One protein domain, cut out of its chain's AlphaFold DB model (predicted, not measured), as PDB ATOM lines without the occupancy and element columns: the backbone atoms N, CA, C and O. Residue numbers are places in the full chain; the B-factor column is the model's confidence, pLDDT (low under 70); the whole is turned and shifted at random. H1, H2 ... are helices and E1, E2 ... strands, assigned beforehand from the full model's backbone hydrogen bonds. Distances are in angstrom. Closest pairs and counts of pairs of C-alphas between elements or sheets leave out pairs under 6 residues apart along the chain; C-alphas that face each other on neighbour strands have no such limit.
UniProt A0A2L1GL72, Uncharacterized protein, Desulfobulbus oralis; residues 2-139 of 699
ATOM      1  N   SER A   2     140.961 144.332  73.163       89.88
ATOM      2  CA  SER A   2     140.630 144.835  71.825       89.88
ATOM      3  C   SER A   2     141.833 145.569  71.226       89.88
ATOM      4  O   SER A   2     142.807 145.822  71.932       89.88
ATOM      5  N   ALA A   3     141.733 146.008  69.968       91.88
ATOM      6  CA  ALA A   3     142.755 146.858  69.349       91.88
ATOM      7  C   ALA A   3     142.968 148.205  70.079       91.88
ATOM      8  O   ALA A   3     143.973 148.866  69.845       91.88
ATOM      9  N   LYS A   4     142.047 148.620  70.962       92.50
ATOM     10  CA  LYS A   4     142.118 149.866  71.748       92.50
ATOM     11  C   LYS A   4     142.509 149.653  73.219       92.50
ATOM     12  O   LYS A   4     142.385 150.576  74.012       92.50
ATOM     13  N   GLY A   5     142.960 148.453  73.592       93.25
ATOM     14  CA  GLY A   5     143.346 148.118  74.966       93.25
ATOM     15  C   GLY A   5     142.372 147.158  75.651       93.25
ATOM     16  O   GLY A   5     141.677 146.362  75.001       93.25
ATOM     17  N   PHE A   6     142.340 147.192  76.981       94.56
ATOM     18  CA  PHE A   6     141.485 146.328  77.790       94.56
ATOM     19  C   PHE A   6     140.004 146.683  77.620       94.56
ATOM     20  O   PHE A   6     139.614 147.841  77.515       94.56
ATOM     21  N   CYS A   7     139.165 145.654  77.597       93.38
ATOM     22  CA  CYS A   7     137.717 145.777  77.496       93.38
ATOM     23  C   CYS A   7     137.078 144.811  78.489       93.38
ATOM     24  O   CYS A   7     137.563 143.687  78.648       93.38
ATOM     25  N   ALA A   8     135.999 145.242  79.141       92.38
ATOM     26  CA  ALA A   8     135.273 144.388  80.068       92.38
ATOM     27  C   ALA A   8     134.707 143.163  79.333       92.38
ATOM     28  O   ALA A   8     134.195 143.279  78.215       92.38
ATOM     29  N   LEU A   9     134.790 141.993  79.964       92.25
ATOM     30  CA  LEU A   9     134.096 140.798  79.502       92.25
ATOM     31  C   LEU A   9     132.571 141.024  79.493       92.25
ATOM     32  O   LEU A   9     132.059 141.777  80.332       92.25
ATOM     33  N   PRO A  10     131.836 140.373  78.572       90.12
ATOM     34  CA  PRO A  10     130.377 140.429  78.533       90.12
ATOM     35  C   PRO A  10     129.725 140.028  79.866       90.12
ATOM     36  O   PRO A  10     130.263 139.225  80.625       90.12
ATOM     37  N   LYS A  11     128.546 140.592  80.163       86.12
ATOM     38  CA  LYS A  11     127.866 140.405  81.463       86.12
ATOM     39  C   LYS A  11     127.394 138.971  81.716       86.12
ATOM     40  O   LYS A  11     127.176 138.602  82.865       86.12
ATOM     41  N   ASP A  12     127.201 138.203  80.655       85.94
ATOM     42  CA  ASP A  12     126.821 136.791  80.655       85.94
ATOM     43  C   ASP A  12     128.002 135.851  80.933       85.94
ATOM     44  O   ASP A  12     127.786 134.677  81.225       85.94
ATOM     45  N   VAL A  13     129.240 136.356  80.899       87.19
ATOM     46  CA  VAL A  13     130.423 135.567  81.246       87.19
ATOM     47  C   VAL A  13     130.558 135.464  82.775       87.19
ATOM     48  O   VAL A  13     130.595 136.494  83.460       87.19
ATOM     49  N   PRO A  14     130.668 134.240  83.333       86.12
ATOM     50  CA  PRO A  14     130.927 134.028  84.755       86.12
ATOM     51  C   PRO A  14     132.261 134.634  85.197       86.12
ATOM     52  O   PRO A  14     133.286 134.446  84.534       86.12
ATOM     53  N   GLY A  15     132.247 135.340  86.329       86.44
ATOM     54  CA  GLY A  15     133.420 136.043  86.845       86.44
ATOM     55  C   GLY A  15     134.437 135.138  87.544       86.44
ATOM     56  O   GLY A  15     135.621 135.467  87.580       86.44
ATOM     57  N   ILE A  16     134.002 133.991  88.077       89.50
ATOM     58  CA  ILE A  16     134.847 133.080  88.856       89.50
ATOM     59  C   ILE A  16     134.750 131.658  88.314       89.50
ATOM     60  O   ILE A  16     133.674 131.161  87.981       89.50
ATOM     61  N   TRP A  17     135.907 131.011  88.221       90.62
ATOM     62  CA  TRP A  17     136.077 129.665  87.700       90.62
ATOM     63  C   TRP A  17     136.916 128.831  88.670       90.62
ATOM     64  O   TRP A  17     137.931 129.293  89.195       90.62
ATOM     65  N   VAL A  18     136.484 127.588  88.885       89.69
ATOM     66  CA  VAL A  18     137.217 126.548  89.623       89.69
ATOM     67  C   VAL A  18     137.178 125.292  88.760       89.69
ATOM     68  O   VAL A  18     136.354 124.404  88.971       89.69
ATOM     69  N   VAL A  19     137.988 125.266  87.694       82.69
ATOM     70  CA  VAL A  19     137.924 124.284  86.580       82.69
ATOM     71  C   VAL A  19     136.630 124.371  85.740       82.69
ATOM     72  O   VAL A  19     136.681 124.195  84.525       82.69
ATOM     73  N   ALA A  20     135.492 124.703  86.353       84.19
ATOM     74  CA  ALA A  20     134.193 124.988  85.744       84.19
ATOM     75  C   ALA A  20     133.674 126.371  86.209       84.19
ATOM     76  O   ALA A  20     134.123 126.860  87.253       84.19
ATOM     77  N   PRO A  21     132.761 127.018  85.458       86.00
ATOM     78  CA  PRO A  21     132.213 128.318  85.841       86.00
ATOM     79  C   PRO A  21     131.337 128.213  87.093       86.00
ATOM     80  O   PRO A  21     130.588 127.245  87.247       86.00
ATOM     81  N   THR A  22     131.395 129.226  87.956       87.50
ATOM     82  CA  THR A  22     130.513 129.350  89.126       87.50
ATOM     83  C   THR A  22     129.363 130.330  88.851       87.50
ATOM     84  O   THR A  22     129.398 131.106  87.897       87.50
ATOM     85  N   GLU A  23     128.322 130.298  89.685       83.81
ATOM     86  CA  GLU A  23     127.231 131.289  89.669       83.81
ATOM     87  C   GLU A  23     127.583 132.544  90.502       83.81
ATOM     88  O   GLU A  23     126.776 133.470  90.606       83.81
ATOM     89  N   ASP A  24     128.779 132.589  91.104       76.06
ATOM     90  CA  ASP A  24     129.210 133.678  91.983       76.06
ATOM     91  C   ASP A  24     129.772 134.860  91.177       76.06
ATOM     92  O   ASP A  24     130.519 134.690  90.212       76.06
ATOM     93  N   ALA A  25     129.404 136.071  91.598       70.44
ATOM     94  CA  ALA A  25     129.787 137.335  90.972       70.44
ATOM     95  C   ALA A  25     129.652 137.349  89.423       70.44
ATOM     96  O   ALA A  25     130.642 137.509  88.704       70.44
ATOM     97  N   PRO A  26     128.432 137.194  88.870       75.69
ATOM     98  CA  PRO A  26     128.229 137.270  87.427       75.69
ATOM     99  C   PRO A  26     128.473 138.694  86.907       75.69
ATOM    100  O   PRO A  26     128.084 139.679  87.540       75.69
ATOM    101  N   GLY A  27     129.088 138.805  85.726       78.69
ATOM    102  CA  GLY A  27     129.237 140.080  85.024       78.69
ATOM    103  C   GLY A  27     130.229 141.065  85.653       78.69
ATOM    104  O   GLY A  27     130.023 142.275  85.554       78.69
ATOM    105  N   LEU A  28     131.313 140.568  86.263       82.94
ATOM    106  CA  LEU A  28     132.405 141.389  86.815       82.94
ATOM    107  C   LEU A  28     133.209 142.163  85.758       82.94
ATOM    108  O   LEU A  28     133.995 143.039  86.107       82.94
ATOM    109  N   GLY A  29     133.067 141.824  84.475       88.38
ATOM    110  CA  GLY A  29     133.900 142.380  83.407       88.38
ATOM    111  C   GLY A  29     135.319 141.799  83.354       88.38
ATOM    112  O   GLY A  29     136.084 142.151  82.461       88.38
ATOM    113  N   LEU A  30     135.658 140.877  84.256       90.25
ATOM    114  CA  LEU A  30     136.874 140.070  84.246       90.25
ATOM    115  C   LEU A  30     136.549 138.641  84.691       90.25
ATOM    116  O   LEU A  30     135.492 138.408  85.278       90.25
ATOM    117  N   ALA A  31     137.447 137.702  84.399       89.88
ATOM    118  CA  ALA A  31     137.325 136.306  84.802       89.88
ATOM    119  C   ALA A  31     138.569 135.882  85.585       89.88
ATOM    120  O   ALA A  31     139.695 136.127  85.148       89.88
ATOM    121  N   VAL A  32     138.357 135.233  86.728       91.06
ATOM    122  CA  VAL A  32     139.414 134.688  87.584       91.06
ATOM    123  C   VAL A  32     139.245 133.177  87.665       91.06
ATOM    124  O   VAL A  32     138.181 132.694  88.046       91.06
ATOM    125  N   ASN A  33     140.301 132.433  87.343       91.19
ATOM    126  CA  ASN A  33     140.359 130.989  87.546       91.19
ATOM    127  C   ASN A  33     141.348 130.669  88.670       91.19
ATOM    128  O   ASN A  33     142.494 131.114  88.620       91.19
ATOM    129  N   GLY A  34     140.915 129.899  89.666       89.25
ATOM    130  CA  GLY A  34     141.748 129.547  90.813       89.25
ATOM    131  C   GLY A  34     141.215 128.348  91.589       89.25
ATOM    132  O   GLY A  34     140.068 127.937  91.424       89.25
ATOM    133  N   CYS A  35     142.056 127.782  92.452       90.94
ATOM    134  CA  CYS A  35     141.713 126.649  93.314       90.94
ATOM    135  C   CYS A  35     140.886 127.094  94.532       90.94
ATOM    136  O   CYS A  35     141.288 126.873  95.670       90.94
ATOM    137  N   PHE A  36     139.753 127.760  94.296       92.06
ATOM    138  CA  PHE A  36     138.878 128.236  95.364       92.06
ATOM    139  C   PHE A  36     137.963 127.121  95.893       92.06
ATOM    140  O   PHE A  36     137.432 126.306  95.138       92.06
ATOM    141  N   GLU A  37     137.739 127.114  97.200       91.19
ATOM    142  CA  GLU A  37     136.770 126.270  97.881       91.19
ATOM    143  C   GLU A  37     135.336 126.727  97.591       91.19
ATOM    144  O   GLU A  37     134.973 127.900  97.756       91.19
ATOM    145  N   LEU A  38     134.512 125.766  97.176       89.75
ATOM    146  CA  LEU A  38     133.103 125.957  96.859       89.75
ATOM    147  C   LEU A  38     132.210 125.615  98.055       89.75
ATOM    148  O   LEU A  38     132.588 124.853  98.946       89.75
ATOM    149  N   ASP A  39     130.994 126.150  98.047       86.94
ATOM    150  CA  ASP A  39     129.955 125.789  99.002       86.94
ATOM    151  C   ASP A  39     129.464 124.335  98.832       86.94
ATOM    152  O   ASP A  39     129.826 123.620  97.892       86.94
ATOM    153  N   ALA A  40     128.596 123.877  99.741       81.69
ATOM    154  CA  ALA A  40     128.032 122.524  99.681       81.69
ATOM    155  C   ALA A  40     127.262 122.250  98.369       81.69
ATOM    156  O   ALA A  40     127.194 121.102  97.927       81.69
ATOM    157  N   GLY A  41     126.711 123.297  97.740       80.44
ATOM    158  CA  GLY A  41     126.032 123.235  96.445       80.44
ATOM    159  C   GLY A  41     126.971 123.214  95.233       80.44
ATOM    160  O   GLY A  41     126.500 122.950  94.127       80.44
ATOM    161  N   ARG A  42     128.275 123.459  95.427       80.38
ATOM    162  CA  ARG A  42     129.321 123.581  94.395       80.38
ATOM    163  C   ARG A  42     129.011 124.594  93.289       80.38
ATOM    164  O   ARG A  42     129.516 124.462  92.176       80.38
ATOM    165  N   ARG A  43     128.173 125.590  93.579       82.75
ATOM    166  CA  ARG A  43     127.781 126.642  92.621       82.75
ATOM    167  C   ARG A  43     128.325 128.006  93.008       82.75
ATOM    168  O   ARG A  43     128.524 128.836  92.128       82.75
ATOM    169  N   LEU A  44     128.579 128.222  94.296       85.56
ATOM    170  CA  LEU A  44     129.075 129.476  94.854       85.56
ATOM    171  C   LEU A  44     130.382 129.231  95.608       85.56
ATOM    172  O   LEU A  44     130.703 128.091  95.956       85.56
ATOM    173  N   LEU A  45     131.138 130.293  95.884       87.69
ATOM    174  CA  LEU A  45     132.286 130.185  96.777       87.69
ATOM    175  C   LEU A  45     131.836 129.964  98.226       87.69
ATOM    176  O   LEU A  45     130.811 130.492  98.667       87.69
ATOM    177  N   ALA A  46     132.639 129.223  98.991       85.44
ATOM    178  CA  ALA A  46     132.449 129.105 100.431       85.44
ATOM    179  C   ALA A  46     132.565 130.491 101.097       85.44
ATOM    180  O   ALA A  46     133.572 131.190 100.946       85.44
ATOM    181  N   ALA A  47     131.528 130.899 101.834       79.75
ATOM    182  CA  ALA A  47     131.490 132.196 102.507       79.75
ATOM    183  C   ALA A  47     132.472 132.252 103.690       79.75
ATOM    184  O   ALA A  47     132.529 131.312 104.479       79.75
ATOM    185  N   LYS A  48     133.186 133.380 103.845       73.38
ATOM    186  CA  LYS A  48     134.141 133.639 104.946       73.38
ATOM    187  C   LYS A  48     135.150 132.497 105.148       73.38
ATOM    188  O   LYS A  48     135.306 131.978 106.249       73.38
ATOM    189  N   ASN A  49     135.794 132.091 104.056       85.56
ATOM    190  CA  ASN A  49     136.780 131.021 104.039       85.56
ATOM    191  C   ASN A  49     138.203 131.595 103.951       85.56
ATOM    192  O   ASN A  49     138.557 132.218 102.948       85.56
ATOM    193  N   ASP A  50     139.020 131.352 104.977       86.12
ATOM    194  CA  ASP A  50     140.401 131.851 105.046       86.12
ATOM    195  C   ASP A  50     141.303 131.271 103.938       86.12
ATOM    196  O   ASP A  50     142.248 131.930 103.504       86.12
ATOM    197  N   GLY A  51     140.994 130.074 103.424       89.19
ATOM    198  CA  GLY A  51     141.697 129.453 102.297       89.19
ATOM    199  C   GLY A  51     141.470 130.195 100.978       89.19
ATOM    200  O   GLY A  51     142.430 130.547 100.292       89.19
ATOM    201  N   ASN A  52     140.216 130.533 100.659       91.69
ATOM    202  CA  ASN A  52     139.874 131.388  99.513       91.69
ATOM    203  C   ASN A  52     140.521 132.763  99.620       91.69
ATOM    204  O   ASN A  52     140.970 133.326  98.620       91.69
ATOM    205  N   ALA A  53     140.580 133.286 100.843       90.56
ATOM    206  CA  ALA A  53     141.263 134.522 101.140       90.56
ATOM    207  C   ALA A  53     142.765 134.396 100.780       90.56
ATOM    208  O   ALA A  53     143.259 135.148  99.935       90.56
ATOM    209  N   ALA A  54     143.478 133.417 101.339       92.88
ATOM    210  CA  ALA A  54     144.906 133.216 101.083       92.88
ATOM    211  C   ALA A  54     145.221 132.994  99.591       92.88
ATOM    212  O   ALA A  54     146.160 133.593  99.063       92.88
ATOM    213  N   GLN A  55     144.390 132.209  98.893       94.25
ATOM    214  CA  GLN A  55     144.515 131.979  97.451       94.25
ATOM    215  C   GLN A  55     144.346 133.276  96.645       94.25
ATOM    216  O   GLN A  55     145.078 133.512  95.682       94.25
ATOM    217  N   ALA A  56     143.395 134.132  97.032       93.88
ATOM    218  CA  ALA A  56     143.189 135.432  96.398       93.88
ATOM    219  C   ALA A  56     144.398 136.363  96.594       93.88
ATOM    220  O   ALA A  56     144.800 137.042  95.651       93.88
ATOM    221  N   ASP A  57     145.019 136.362  97.779       94.69
ATOM    222  CA  ASP A  57     146.222 137.163  98.051       94.69
ATOM    223  C   ASP A  57     147.448 136.655  97.272       94.69
ATOM    224  O   ASP A  57     148.287 137.442  96.835       94.69
ATOM    225  N   GLU A  58     147.589 135.342  97.082       95.19
ATOM    226  CA  GLU A  58     148.654 134.766  96.250       95.19
ATOM    227  C   GLU A  58     148.493 135.134  94.772       95.19
ATOM    228  O   GLU A  58     149.437 135.632  94.154       95.19
ATOM    229  N   LEU A  59     147.282 134.971  94.228       95.44
ATOM    230  CA  LEU A  59     146.962 135.402  92.865       95.44
ATOM    231  C   LEU A  59     147.166 136.910  92.693       95.44
ATOM    232  O   LEU A  59     147.716 137.346  91.684       95.44
ATOM    233  N   GLY A  60     146.769 137.699  93.690       95.81
ATOM    234  CA  GLY A  60     146.955 139.144  93.702       95.81
ATOM    235  C   GLY A  60     148.424 139.566  93.660       95.81
ATOM    236  O   GLY A  60     148.774 140.458  92.887       95.81
ATOM    237  N   ARG A  61     149.305 138.907  94.422       95.38
ATOM    238  CA  ARG A  61     150.758 139.160  94.373       95.38
ATOM    239  C   ARG A  61     151.357 138.802  93.015       95.38
ATOM    240  O   ARG A  61     152.033 139.633  92.419       95.38
ATOM    241  N   SER A  62     151.034 137.621  92.483       95.69
ATOM    242  CA  SER A  62     151.506 137.212  91.152       95.69
ATOM    243  C   SER A  62     151.016 138.159  90.051       95.69
ATOM    244  O   SER A  62     151.774 138.501  89.141       95.69
ATOM    245  N   PHE A  63     149.772 138.636  90.151       95.50
ATOM    246  CA  PHE A  63     149.236 139.622  89.220       95.50
ATOM    247  C   PHE A  63     149.967 140.967  89.325       95.50
ATOM    248  O   PHE A  63     150.270 141.571  88.299       95.50
ATOM    249  N   ALA A  64     150.303 141.415  90.538       95.31
ATOM    250  CA  ALA A  64     151.079 142.635  90.752       95.31
ATOM    251  C   ALA A  64     152.482 142.563  90.131       95.31
ATOM    252  O   ALA A  64     152.939 143.552  89.561       95.31
ATOM    253  N   ASP A  65     153.154 141.412  90.219       94.56
ATOM    254  CA  ASP A  65     154.484 141.204  89.628       94.56
ATOM    255  C   ASP A  65     154.421 141.214  88.094       94.56
ATOM    256  O   ASP A  65     155.237 141.858  87.435       94.56
ATOM    257  N   ALA A  66     153.402 140.571  87.514       94.25
ATOM    258  CA  ALA A  66     153.175 140.601  86.069       94.25
ATOM    259  C   ALA A  66     152.880 142.024  85.561       94.25
ATOM    260  O   ALA A  66     153.391 142.437  84.520       94.25
ATOM    261  N   LEU A  67     152.078 142.787  86.308       94.62
ATOM    262  CA  LEU A  67     151.784 144.183  85.997       94.62
ATOM    263  C   LEU A  67     153.015 145.087  86.139       94.62
ATOM    264  O   LEU A  67     153.169 146.003  85.337       94.62
ATOM    265  N   ALA A  68     153.891 144.824  87.112       93.12
ATOM    266  CA  ALA A  68     155.150 145.551  87.268       93.12
ATOM    267  C   ALA A  68     156.085 145.312  86.075       93.12
ATOM    268  O   ALA A  68     156.555 146.277  85.483       93.12
ATOM    269  N   GLY A  69     156.258 144.058  85.642       91.38
ATOM    270  CA  GLY A  69     157.047 143.756  84.442       91.38
ATOM    271  C   GLY A  69     156.465 144.388  83.171       91.38
ATOM    272  O   GLY A  69     157.205 144.852  82.306       91.38
ATOM    273  N   LEU A  70     155.134 144.465  83.069       91.12
ATOM    274  CA  LEU A  70     154.465 145.149  81.961       91.12
ATOM    275  C   LEU A  70     154.655 146.673  82.011       91.12
ATOM    276  O   LEU A  70     154.823 147.298  80.966       91.12
ATOM    277  N   HIS A  71     154.634 147.264  83.208       91.88
ATOM    278  CA  HIS A  71     154.928 148.682  83.416       91.88
ATOM    279  C   HIS A  71     156.364 149.014  83.039       91.88
ATOM    280  O   HIS A  71     156.555 149.899  82.207       91.88
ATOM    281  N   GLU A  72     157.337 148.238  83.514       89.62
ATOM    282  CA  GLU A  72     158.751 148.383  83.152       89.62
ATOM    283  C   GLU A  72     158.967 148.301  81.635       89.62
ATOM    284  O   GLU A  72     159.602 149.180  81.052       89.62
ATOM    285  N   ALA A  73     158.355 147.316  80.968       86.38
ATOM    286  CA  ALA A  73     158.407 147.192  79.509       86.38
ATOM    287  C   ALA A  73     157.745 148.374  78.774       86.38
ATOM    288  O   ALA A  73     158.058 148.631  77.611       86.38
ATOM    289  N   SER A  74     156.827 149.086  79.435       84.75
ATOM    290  CA  SER A  74     156.124 150.240  78.875       84.75
ATOM    291  C   SER A  74     156.817 151.583  79.124       84.75
ATOM    292  O   SER A  74     156.410 152.554  78.500       84.75
ATOM    293  N   LEU A  75     157.838 151.668  79.989       80.06
ATOM    294  CA  LEU A  75     158.456 152.943  80.397       80.06
ATOM    295  C   LEU A  75     159.261 153.630  79.287       80.06
ATOM    296  O   LEU A  75     159.261 154.856  79.188       80.06
ATOM    297  N   GLU A  76     159.954 152.865  78.445       76.62
ATOM    298  CA  GLU A  76     160.793 153.439  77.392       76.62
ATOM    299  C   GLU A  76     159.968 153.715  76.129       76.62
ATOM    300  O   GLU A  76     159.327 152.824  75.567       76.62
ATOM    301  N   VAL A  77     160.007 154.965  75.649       66.88
ATOM    302  CA  VAL A  77     159.285 155.407  74.439       66.88
ATOM    303  C   VAL A  77     159.683 154.582  73.212       66.88
ATOM    304  O   VAL A  77     158.840 154.313  72.359       66.88
ATOM    305  N   GLU A  78     160.938 154.137  73.147       74.69
ATOM    306  CA  GLU A  78     161.449 153.272  72.078       74.69
ATOM    307  C   GLU A  78     160.848 151.855  72.129       74.69
ATOM    308  O   GLU A  78     160.633 151.253  71.080       74.69
ATOM    309  N   ASN A  79     160.471 151.369  73.317       81.62
ATOM    310  CA  ASN A  79     159.913 150.027  73.521       81.62
ATOM    311  C   ASN A  79     158.379 149.990  73.400       81.62
ATOM    312  O   ASN A  79     157.804 148.926  73.155       81.62
ATOM    313  N   TRP A  80     157.689 151.130  73.534       90.19
ATOM    314  CA  TRP A  80     156.225 151.179  73.422       90.19
ATOM    315  C   TRP A  80     155.689 150.668  72.073       90.19
ATOM    316  O   TRP A  80     154.750 149.867  72.091       90.19
ATOM    317  N   PRO A  81     156.241 151.052  70.902       90.25
ATOM    318  CA  PRO A  81     155.805 150.509  69.618       90.25
ATOM    319  C   PRO A  81     155.892 148.981  69.546       90.25
ATOM    320  O   PRO A  81     154.956 148.352  69.046       90.25
ATOM    321  N   ASP A  82     156.964 148.394  70.078       88.62
ATOM    322  CA  ASP A  82     157.191 146.948  70.072       88.62
ATOM    323  C   ASP A  82     156.245 146.223  71.027       88.62
ATOM    324  O   ASP A  82     155.602 145.245  70.635       88.62
ATOM    325  N   LEU A  83     156.071 146.746  72.244       89.19
ATOM    326  CA  LEU A  83     155.111 146.215  73.209       89.19
ATOM    327  C   LEU A  83     153.681 146.277  72.659       89.19
ATOM    328  O   LEU A  83     152.925 145.309  72.740       89.19
ATOM    329  N   ARG A  84     153.312 147.399  72.042       91.94
ATOM    330  CA  ARG A  84     152.005 147.610  71.416       91.94
ATOM    331  C   ARG A  84     151.759 146.633  70.265       91.94
ATOM    332  O   ARG A  84     150.664 146.078  70.174       91.94
ATOM    333  N   ASN A  85     152.770 146.377  69.432       90.69
ATOM    334  CA  ASN A  85     152.703 145.378  68.361       90.69
ATOM    335  C   ASN A  85     152.566 143.959  68.924       90.69
ATOM    336  O   ASN A  85     151.728 143.193  68.449       90.69
ATOM    337  N   TRP A  86     153.339 143.622  69.961       90.06
ATOM    338  CA  TRP A  86     153.270 142.325  70.638       90.06
ATOM    339  C   TRP A  86     151.889 142.074  71.262       90.06
ATOM    340  O   TRP A  86     151.350 140.972  71.163       90.06
ATOM    341  N   LEU A  87     151.274 143.115  71.828       90.38
ATOM    342  CA  LEU A  87     149.912 143.086  72.368       90.38
ATOM    343  C   LEU A  87     148.815 143.144  71.284       90.38
ATOM    344  O   LEU A  87     147.642 142.953  71.603       90.38
ATOM    345  N   GLY A  88     149.149 143.408  70.017       93.25
ATOM    346  CA  GLY A  88     148.170 143.545  68.931       93.25
ATOM    347  C   GLY A  88     147.283 144.794  69.037       93.25
ATOM    348  O   GLY A  88     146.118 144.771  68.633       93.25
ATOM    349  N   LEU A  89     147.807 145.876  69.615       94.50
ATOM    350  CA  LEU A  89     147.119 147.159  69.766       94.50
ATOM    351  C   LEU A  89     147.279 148.032  68.508       94.50
ATOM    352  O   LEU A  89     148.257 147.925  67.770       94.50
ATOM    353  N   ALA A  90     146.319 148.925  68.265       94.81
ATOM    354  CA  ALA A  90     146.343 149.841  67.128       94.81
ATOM    355  C   ALA A  90     147.461 150.891  67.249       94.81
ATOM    356  O   ALA A  90     147.832 151.308  68.345       94.81
ATOM    357  N   GLY A  91     147.967 151.360  66.104       91.50
ATOM    358  CA  GLY A  91     149.123 152.261  66.008       91.50
ATOM    359  C   GLY A  91     148.935 153.677  66.576       91.50
ATOM    360  O   GLY A  91     149.897 154.439  66.610       91.50
ATOM    361  N   ASP A  92     147.739 154.035  67.024       92.69
ATOM    362  CA  ASP A  92     147.419 155.310  67.671       92.69
ATOM    363  C   ASP A  92     147.217 155.182  69.192       92.69
ATOM    364  O   ASP A  92     147.031 156.190  69.863       92.69
ATOM    365  N   VAL A  93     147.274 153.965  69.749       94.19
ATOM    366  CA  VAL A  93     147.134 153.733  71.194       94.19
ATOM    367  C   VAL A  93     148.400 154.189  71.916       94.19
ATOM    368  O   VAL A  93     149.506 153.706  71.631       94.19
ATOM    369  N   THR A  94     148.230 155.112  72.858       92.50
ATOM    370  CA  THR A  94     149.296 155.614  73.731       92.50
ATOM    371  C   THR A  94     149.445 154.752  74.990       92.50
ATOM    372  O   THR A  94     148.560 153.965  75.337       92.50
ATOM    373  N   GLN A  95     150.560 154.917  75.710       92.38
ATOM    374  CA  GLN A  95     150.745 154.296  77.028       92.38
ATOM    375  C   GLN A  95     149.612 154.689  77.989       92.38
ATOM    376  O   GLN A  95     149.086 153.844  78.713       92.38
ATOM    377  N   TYR A  96     149.195 155.960  77.956       94.38
ATOM    378  CA  TYR A  96     148.081 156.450  78.760       94.38
ATOM    379  C   TYR A  96     146.785 155.700  78.440       94.38
ATOM    380  O   TYR A  96     146.140 155.191  79.355       94.38
ATOM    381  N   ASP A  97     146.429 155.570  77.157       94.44
ATOM    382  CA  ASP A  97     145.207 154.875  76.727       94.44
ATOM    383  C   ASP A  97     145.171 153.428  77.220       94.44
ATOM    384  O   ASP A  97     144.133 152.929  77.671       94.44
ATOM    385  N   PHE A  98     146.319 152.754  77.178       94.56
ATOM    386  CA  PHE A  98     146.457 151.384  77.641       94.56
ATOM    387  C   PHE A  98     146.172 151.250  79.141       94.56
ATOM    388  O   PHE A  98     145.265 150.504  79.528       94.56
ATOM    389  N   TRP A  99     146.875 152.012  79.981       95.12
ATOM    390  CA  TRP A  99     146.676 151.984  81.433       95.12
ATOM    391  C   TRP A  99     145.297 152.515  81.841       95.12
ATOM    392  O   TRP A  99     144.662 151.965  82.743       95.12
ATOM    393  N   HIS A 100     144.766 153.502  81.121       95.62
ATOM    394  CA  HIS A 100     143.407 154.002  81.315       95.62
ATOM    395  C   HIS A 100     142.340 152.953  80.980       95.62
ATOM    396  O   HIS A 100     141.356 152.802  81.711       95.62
ATOM    397  N   SER A 101     142.533 152.162  79.922       95.81
ATOM    398  CA  SER A 101     141.630 151.051  79.603       95.81
ATOM    399  C   SER A 101     141.652 149.962  80.687       95.81
ATOM    400  O   SER A 101     140.590 149.467  81.072       95.81
ATOM    401  N   LEU A 102     142.831 149.644  81.245       95.19
ATOM    402  CA  LEU A 102     142.963 148.694  82.354       95.19
ATOM    403  C   LEU A 102     142.259 149.210  83.613       95.19
ATOM    404  O   LEU A 102     141.469 148.482  84.217       95.19
ATOM    405  N   TRP A 103     142.498 150.476  83.964       95.38
ATOM    406  CA  TRP A 103     141.835 151.152  85.076       95.38
ATOM    407  C   TRP A 103     140.315 151.015  84.994       95.38
ATOM    408  O   TRP A 103     139.687 150.574  85.954       95.38
ATOM    409  N   ASN A 104     139.722 151.317  83.836       94.06
ATOM    410  CA  ASN A 104     138.273 151.259  83.651       94.06
ATOM    411  C   ASN A 104     137.703 149.847  83.869       94.06
ATOM    412  O   ASN A 104     136.635 149.701  84.471       94.06
ATOM    413  N   VAL A 105     138.419 148.806  83.429       93.75
ATOM    414  CA  VAL A 105     138.013 147.411  83.659       93.75
ATOM    415  C   VAL A 105     138.107 147.051  85.144       93.75
ATOM    416  O   VAL A 105     137.140 146.542  85.713       93.75
ATOM    417  N   LEU A 106     139.236 147.345  85.792       93.75
ATOM    418  CA  LEU A 106     139.476 146.956  87.186       93.75
ATOM    419  C   LEU A 106     138.619 147.750  88.179       93.75
ATOM    420  O   LEU A 106     138.023 147.163  89.083       93.75
ATOM    421  N   ALA A 107     138.488 149.064  87.986       91.00
ATOM    422  CA  ALA A 107     137.608 149.911  88.790       91.00
ATOM    423  C   ALA A 107     136.132 149.499  88.628       91.00
ATOM    424  O   ALA A 107     135.368 149.504  89.597       91.00
ATOM    425  N   GLY A 108     135.736 149.075  87.422       89.56
ATOM    426  CA  GLY A 108     134.420 148.491  87.160       89.56
ATOM    427  C   GLY A 108     134.180 147.193  87.936       89.56
ATOM    428  O   GLY A 108     133.137 147.053  88.579       89.56
ATOM    429  N   ALA A 109     135.160 146.285  87.946       88.50
ATOM    430  CA  ALA A 109     135.053 144.986  88.611       88.50
ATOM    431  C   ALA A 109     134.860 145.094  90.135       88.50
ATOM    432  O   ALA A 109     134.131 144.301  90.731       88.50
ATOM    433  N   VAL A 110     135.440 146.112  90.781       87.44
ATOM    434  CA  VAL A 110     135.311 146.319  92.239       87.44
ATOM    435  C   VAL A 110     134.073 147.135  92.652       87.44
ATOM    436  O   VAL A 110     133.802 147.310  93.847       87.44
ATOM    437  N   LYS A 111     133.274 147.622  91.690       81.56
ATOM    438  CA  LYS A 111     132.066 148.435  91.936       81.56
ATOM    439  C   LYS A 111     130.868 147.619  92.458       81.56
ATOM    440  O   LYS A 111     129.971 148.201  93.067       81.56
ATOM    441  N   GLY A 112     130.851 146.301  92.234       67.06
ATOM    442  CA  GLY A 112     129.720 145.394  92.496       67.06
ATOM    443  C   GLY A 112     129.283 145.225  93.965       67.06
ATOM    444  O   GLY A 112     129.849 145.822  94.886       67.06
ATOM    445  N   LYS A 113     128.214 144.434  94.165       67.06
ATOM    446  CA  LYS A 113     127.567 144.148  95.466       67.06
ATOM    447  C   LYS A 113     128.451 143.267  96.364       67.06
ATOM    448  O   LYS A 113     129.421 142.675  95.909       67.06
ATOM    449  N   GLU A 114     128.117 143.185  97.650       71.75
ATOM    450  CA  GLU A 114     128.802 142.292  98.593       71.75
ATOM    451  C   GLU A 114     128.528 140.812  98.281       71.75
ATOM    452  O   GLU A 114     127.441 140.453  97.831       71.75
ATOM    453  N   GLY A 115     129.528 139.960  98.506       79.44
ATOM    454  CA  GLY A 115     129.492 138.524  98.229       79.44
ATOM    455  C   GLY A 115     130.903 137.940  98.192       79.44
ATOM    456  O   GLY A 115     131.861 138.679  97.950       79.44
ATOM    457  N   ALA A 116     131.030 136.631  98.423       83.06
ATOM    458  CA  ALA A 116     132.325 135.951  98.513       83.06
ATOM    459  C   ALA A 116     133.163 136.133  97.234       83.06
ATOM    460  O   ALA A 116     134.339 136.487  97.314       83.06
ATOM    461  N   GLY A 117     132.551 136.025  96.050       85.50
ATOM    462  CA  GLY A 117     133.250 136.274  94.792       85.50
ATOM    463  C   GLY A 117     133.748 137.710  94.597       85.50
ATOM    464  O   GLY A 117     134.879 137.932  94.167       85.50
ATOM    465  N   HIS A 118     132.945 138.705  94.975       87.06
ATOM    466  CA  HIS A 118     133.346 140.116  94.896       87.06
ATOM    467  C   HIS A 118     134.436 140.476  95.915       87.06
ATOM    468  O   HIS A 118     135.199 141.422  95.705       87.06
ATOM    469  N   GLU A 119     134.494 139.766  97.043       88.12
ATOM    470  CA  GLU A 119     135.574 139.882  98.021       88.12
ATOM    471  C   GLU A 119     136.875 139.296  97.469       88.12
ATOM    472  O   GLU A 119     137.881 140.003  97.455       88.12
ATOM    473  N   VAL A 120     136.841 138.077  96.920       90.12
ATOM    474  CA  VAL A 120     138.001 137.446  96.264       90.12
ATOM    475  C   VAL A 120     138.585 138.352  95.183       90.12
ATOM    476  O   VAL A 120     139.780 138.640  95.200       90.12
ATOM    477  N   VAL A 121     137.748 138.876  94.285       91.19
ATOM    478  CA  VAL A 121     138.214 139.762  93.209       91.19
ATOM    479  C   VAL A 121     138.823 141.045  93.767       91.19
ATOM    480  O   VAL A 121     139.903 141.432  93.324       91.19
ATOM    481  N   ARG A 122     138.205 141.675  94.778       90.06
ATOM    482  CA  ARG A 122     138.800 142.842  95.454       90.06
ATOM    483  C   ARG A 122     140.173 142.524  96.037       90.06
ATOM    484  O   ARG A 122     141.083 143.319  95.846       90.06
ATOM    485  N   ARG A 123     140.336 141.380  96.709       91.75
ATOM    486  CA  ARG A 123     141.629 140.980  97.294       91.75
ATOM    487  C   ARG A 123     142.695 140.731  96.229       91.75
ATOM    488  O   ARG A 123     143.858 140.994  96.497       91.75
ATOM    489  N   ILE A 124     142.312 140.296  95.028       94.38
ATOM    490  CA  ILE A 124     143.247 140.099  93.909       94.38
ATOM    491  C   ILE A 124     143.703 141.431  93.308       94.38
ATOM    492  O   ILE A 124     144.886 141.583  93.023       94.38
ATOM    493  N   VAL A 125     142.787 142.378  93.066       93.44
ATOM    494  CA  VAL A 125     143.089 143.559  92.230       93.44
ATOM    495  C   VAL A 125     143.391 144.842  93.010       93.44
ATOM    496  O   VAL A 125     143.958 145.763  92.423       93.44
ATOM    497  N   ALA A 126     143.003 144.930  94.286       91.25
ATOM    498  CA  ALA A 126     143.025 146.159  95.083       91.25
ATOM    499  C   ALA A 126     143.981 146.105  96.286       91.25
ATOM    500  O   ALA A 126     144.418 145.040  96.722       91.25
ATOM    501  N   GLY A 127     144.230 147.273  96.887       87.31
ATOM    502  CA  GLY A 127     145.020 147.397  98.116       87.31
ATOM    503  C   GLY A 127     146.466 146.939  97.919       87.31
ATOM    504  O   GLY A 127     147.086 147.299  96.931       87.31
ATOM    505  N   ALA A 128     146.986 146.119  98.835       87.81
ATOM    506  CA  ALA A 128     148.370 145.630  98.797       87.81
ATOM    507  C   ALA A 128     148.642 144.548  97.726       87.81
ATOM    508  O   ALA A 128     149.716 143.950  97.721       87.81
ATOM    509  N   ASN A 129     147.684 144.287  96.829       93.19
ATOM    510  CA  ASN A 129     147.749 143.267  95.786       93.19
ATOM    511  C   ASN A 129     147.396 143.846  94.402       93.19
ATOM    512  O   ASN A 129     146.837 144.940  94.284       93.19
ATOM    513  N   GLY A 130     147.699 143.086  93.347       94.44
ATOM    514  CA  GLY A 130     147.307 143.361  91.967       94.44
ATOM    515  C   GLY A 130     147.673 144.759  91.487       94.44
ATOM    516  O   GLY A 130     148.816 145.200  91.603       94.44
ATOM    517  N   PHE A 131     146.682 145.459  90.937       93.94
ATOM    518  CA  PHE A 131     146.876 146.814  90.433       93.94
ATOM    519  C   PHE A 131     147.048 147.825  91.567       93.94
ATOM    520  O   PHE A 131     147.853 148.736  91.426       93.94
ATOM    521  N   GLY A 132     146.383 147.633  92.714       91.31
ATOM    522  CA  GLY A 132     146.622 148.454  93.907       91.31
ATOM    523  C   GLY A 132     148.100 148.475  94.315       91.31
ATOM    524  O   GLY A 132     148.679 149.550  94.445       91.31
ATOM    525  N   ALA A 133     148.740 147.302  94.371       92.25
ATOM    526  CA  ALA A 133     150.161 147.179  94.705       92.25
ATOM    527  C   ALA A 133     151.095 147.834  93.681       92.25
ATOM    528  O   ALA A 133     152.165 148.314  94.049       92.25
ATOM    529  N   LEU A 134     150.725 147.828  92.394       93.81
ATOM    530  CA  LEU A 134     151.477 148.545  91.363       93.81
ATOM    531  C   LEU A 134     151.405 150.057  91.599       93.81
ATOM    532  O   LEU A 134     152.434 150.726  91.563       93.81
ATOM    533  N   LEU A 135     150.205 150.580  91.860       92.69
ATOM    534  CA  LEU A 135     149.978 152.014  92.038       92.69
ATOM    535  C   LEU A 135     150.722 152.601  93.244       92.69
ATOM    536  O   LEU A 135     151.039 153.786  93.231       92.69
ATOM    537  N   ASP A 136     151.049 151.787  94.249       86.44
ATOM    538  CA  ASP A 136     151.860 152.217  95.396       86.44
ATOM    539  C   ASP A 136     153.335 152.487  95.029       86.44
ATOM    540  O   ASP A 136     154.034 153.196  95.752       86.44
ATOM    541  N   ARG A 137     153.836 151.931  93.916       85.88
ATOM    542  CA  ARG A 137     155.267 151.978  93.545       85.88
ATOM    543  C   ARG A 137     155.564 152.551  92.164       85.88
ATOM    544  O   ARG A 137     156.720 152.865  91.893       85.88
ATOM    545  N   ALA A 138     154.559 152.686  91.303       90.81
ATOM    546  CA  ALA A 138     154.732 153.049  89.905       90.81
ATOM    547  C   ALA A 138     153.692 154.072  89.433       90.81
ATOM    548  O   ALA A 138     152.522 154.019  89.820       90.81
ATOM    549  N   ASP A 139     154.119 154.958  88.532       93.12
ATOM    550  CA  ASP A 139     153.251 155.938  87.882       93.12
ATOM    551  C   ASP A 139     152.449 155.255  86.765       93.12
ATOM    552  O   ASP A 139     152.797 155.299  85.584       93.12
TER     553      ASP A 139
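This is residues 2 to 139 of the 699 residues of an uncharacterized protein of Desulfobulbus oralis (UniProt A0A2L1GL72). One long helix, H1, makes the long axis; H4 and H5 pack in a row along it, H3 runs back the opposite way, and short H2 sits at the turn between H1 and H3. The printed 138 residues run E1, H1, H2, H3, H4, H5, mostly helix, with under half in named elements. The whole is compact, radius of gyration of the C-alphas 16.0 A, spanning 53 by 30 by 24 A.

H1, residues 50 to 75, runs 37.1 A from C-alpha 50 at (140.401, 131.851, 105.046). H2 is residues 80 to 86, H3 95 to 109, 21.6 A, H4 116 to 125, 14.6 A. H5, 130 to 135, ends at (149.978, 152.014, 92.038). E1 is 16 to 18.

H1 touches H4 through residues 52 to 63 alone, closest C-alphas Gly 60 and Ile 124, 3.8 A. It touches H5 through 60 to 68 alone, closest C-alphas Ala 64 and Gly 130, 4.0 A. H1 and H2 touch only at the corner, closest C-alphas Ser 74 and Trp 80, 5.5 A. H3 is close but not clearly touching H1, closest C-alphas Ser 74 and Gln 95, 7.0 A. E1 pairs with no named strand. In H1 to H5 every O i to N i+4 pair is within hydrogen-bond range.

The farthest C-alphas, Ala 40 and Glu 78, are 53.1 A apart. The printed part has no cut; E1 to H1 is a long link. Residues 77, 112 and 113 are under pLDDT 70.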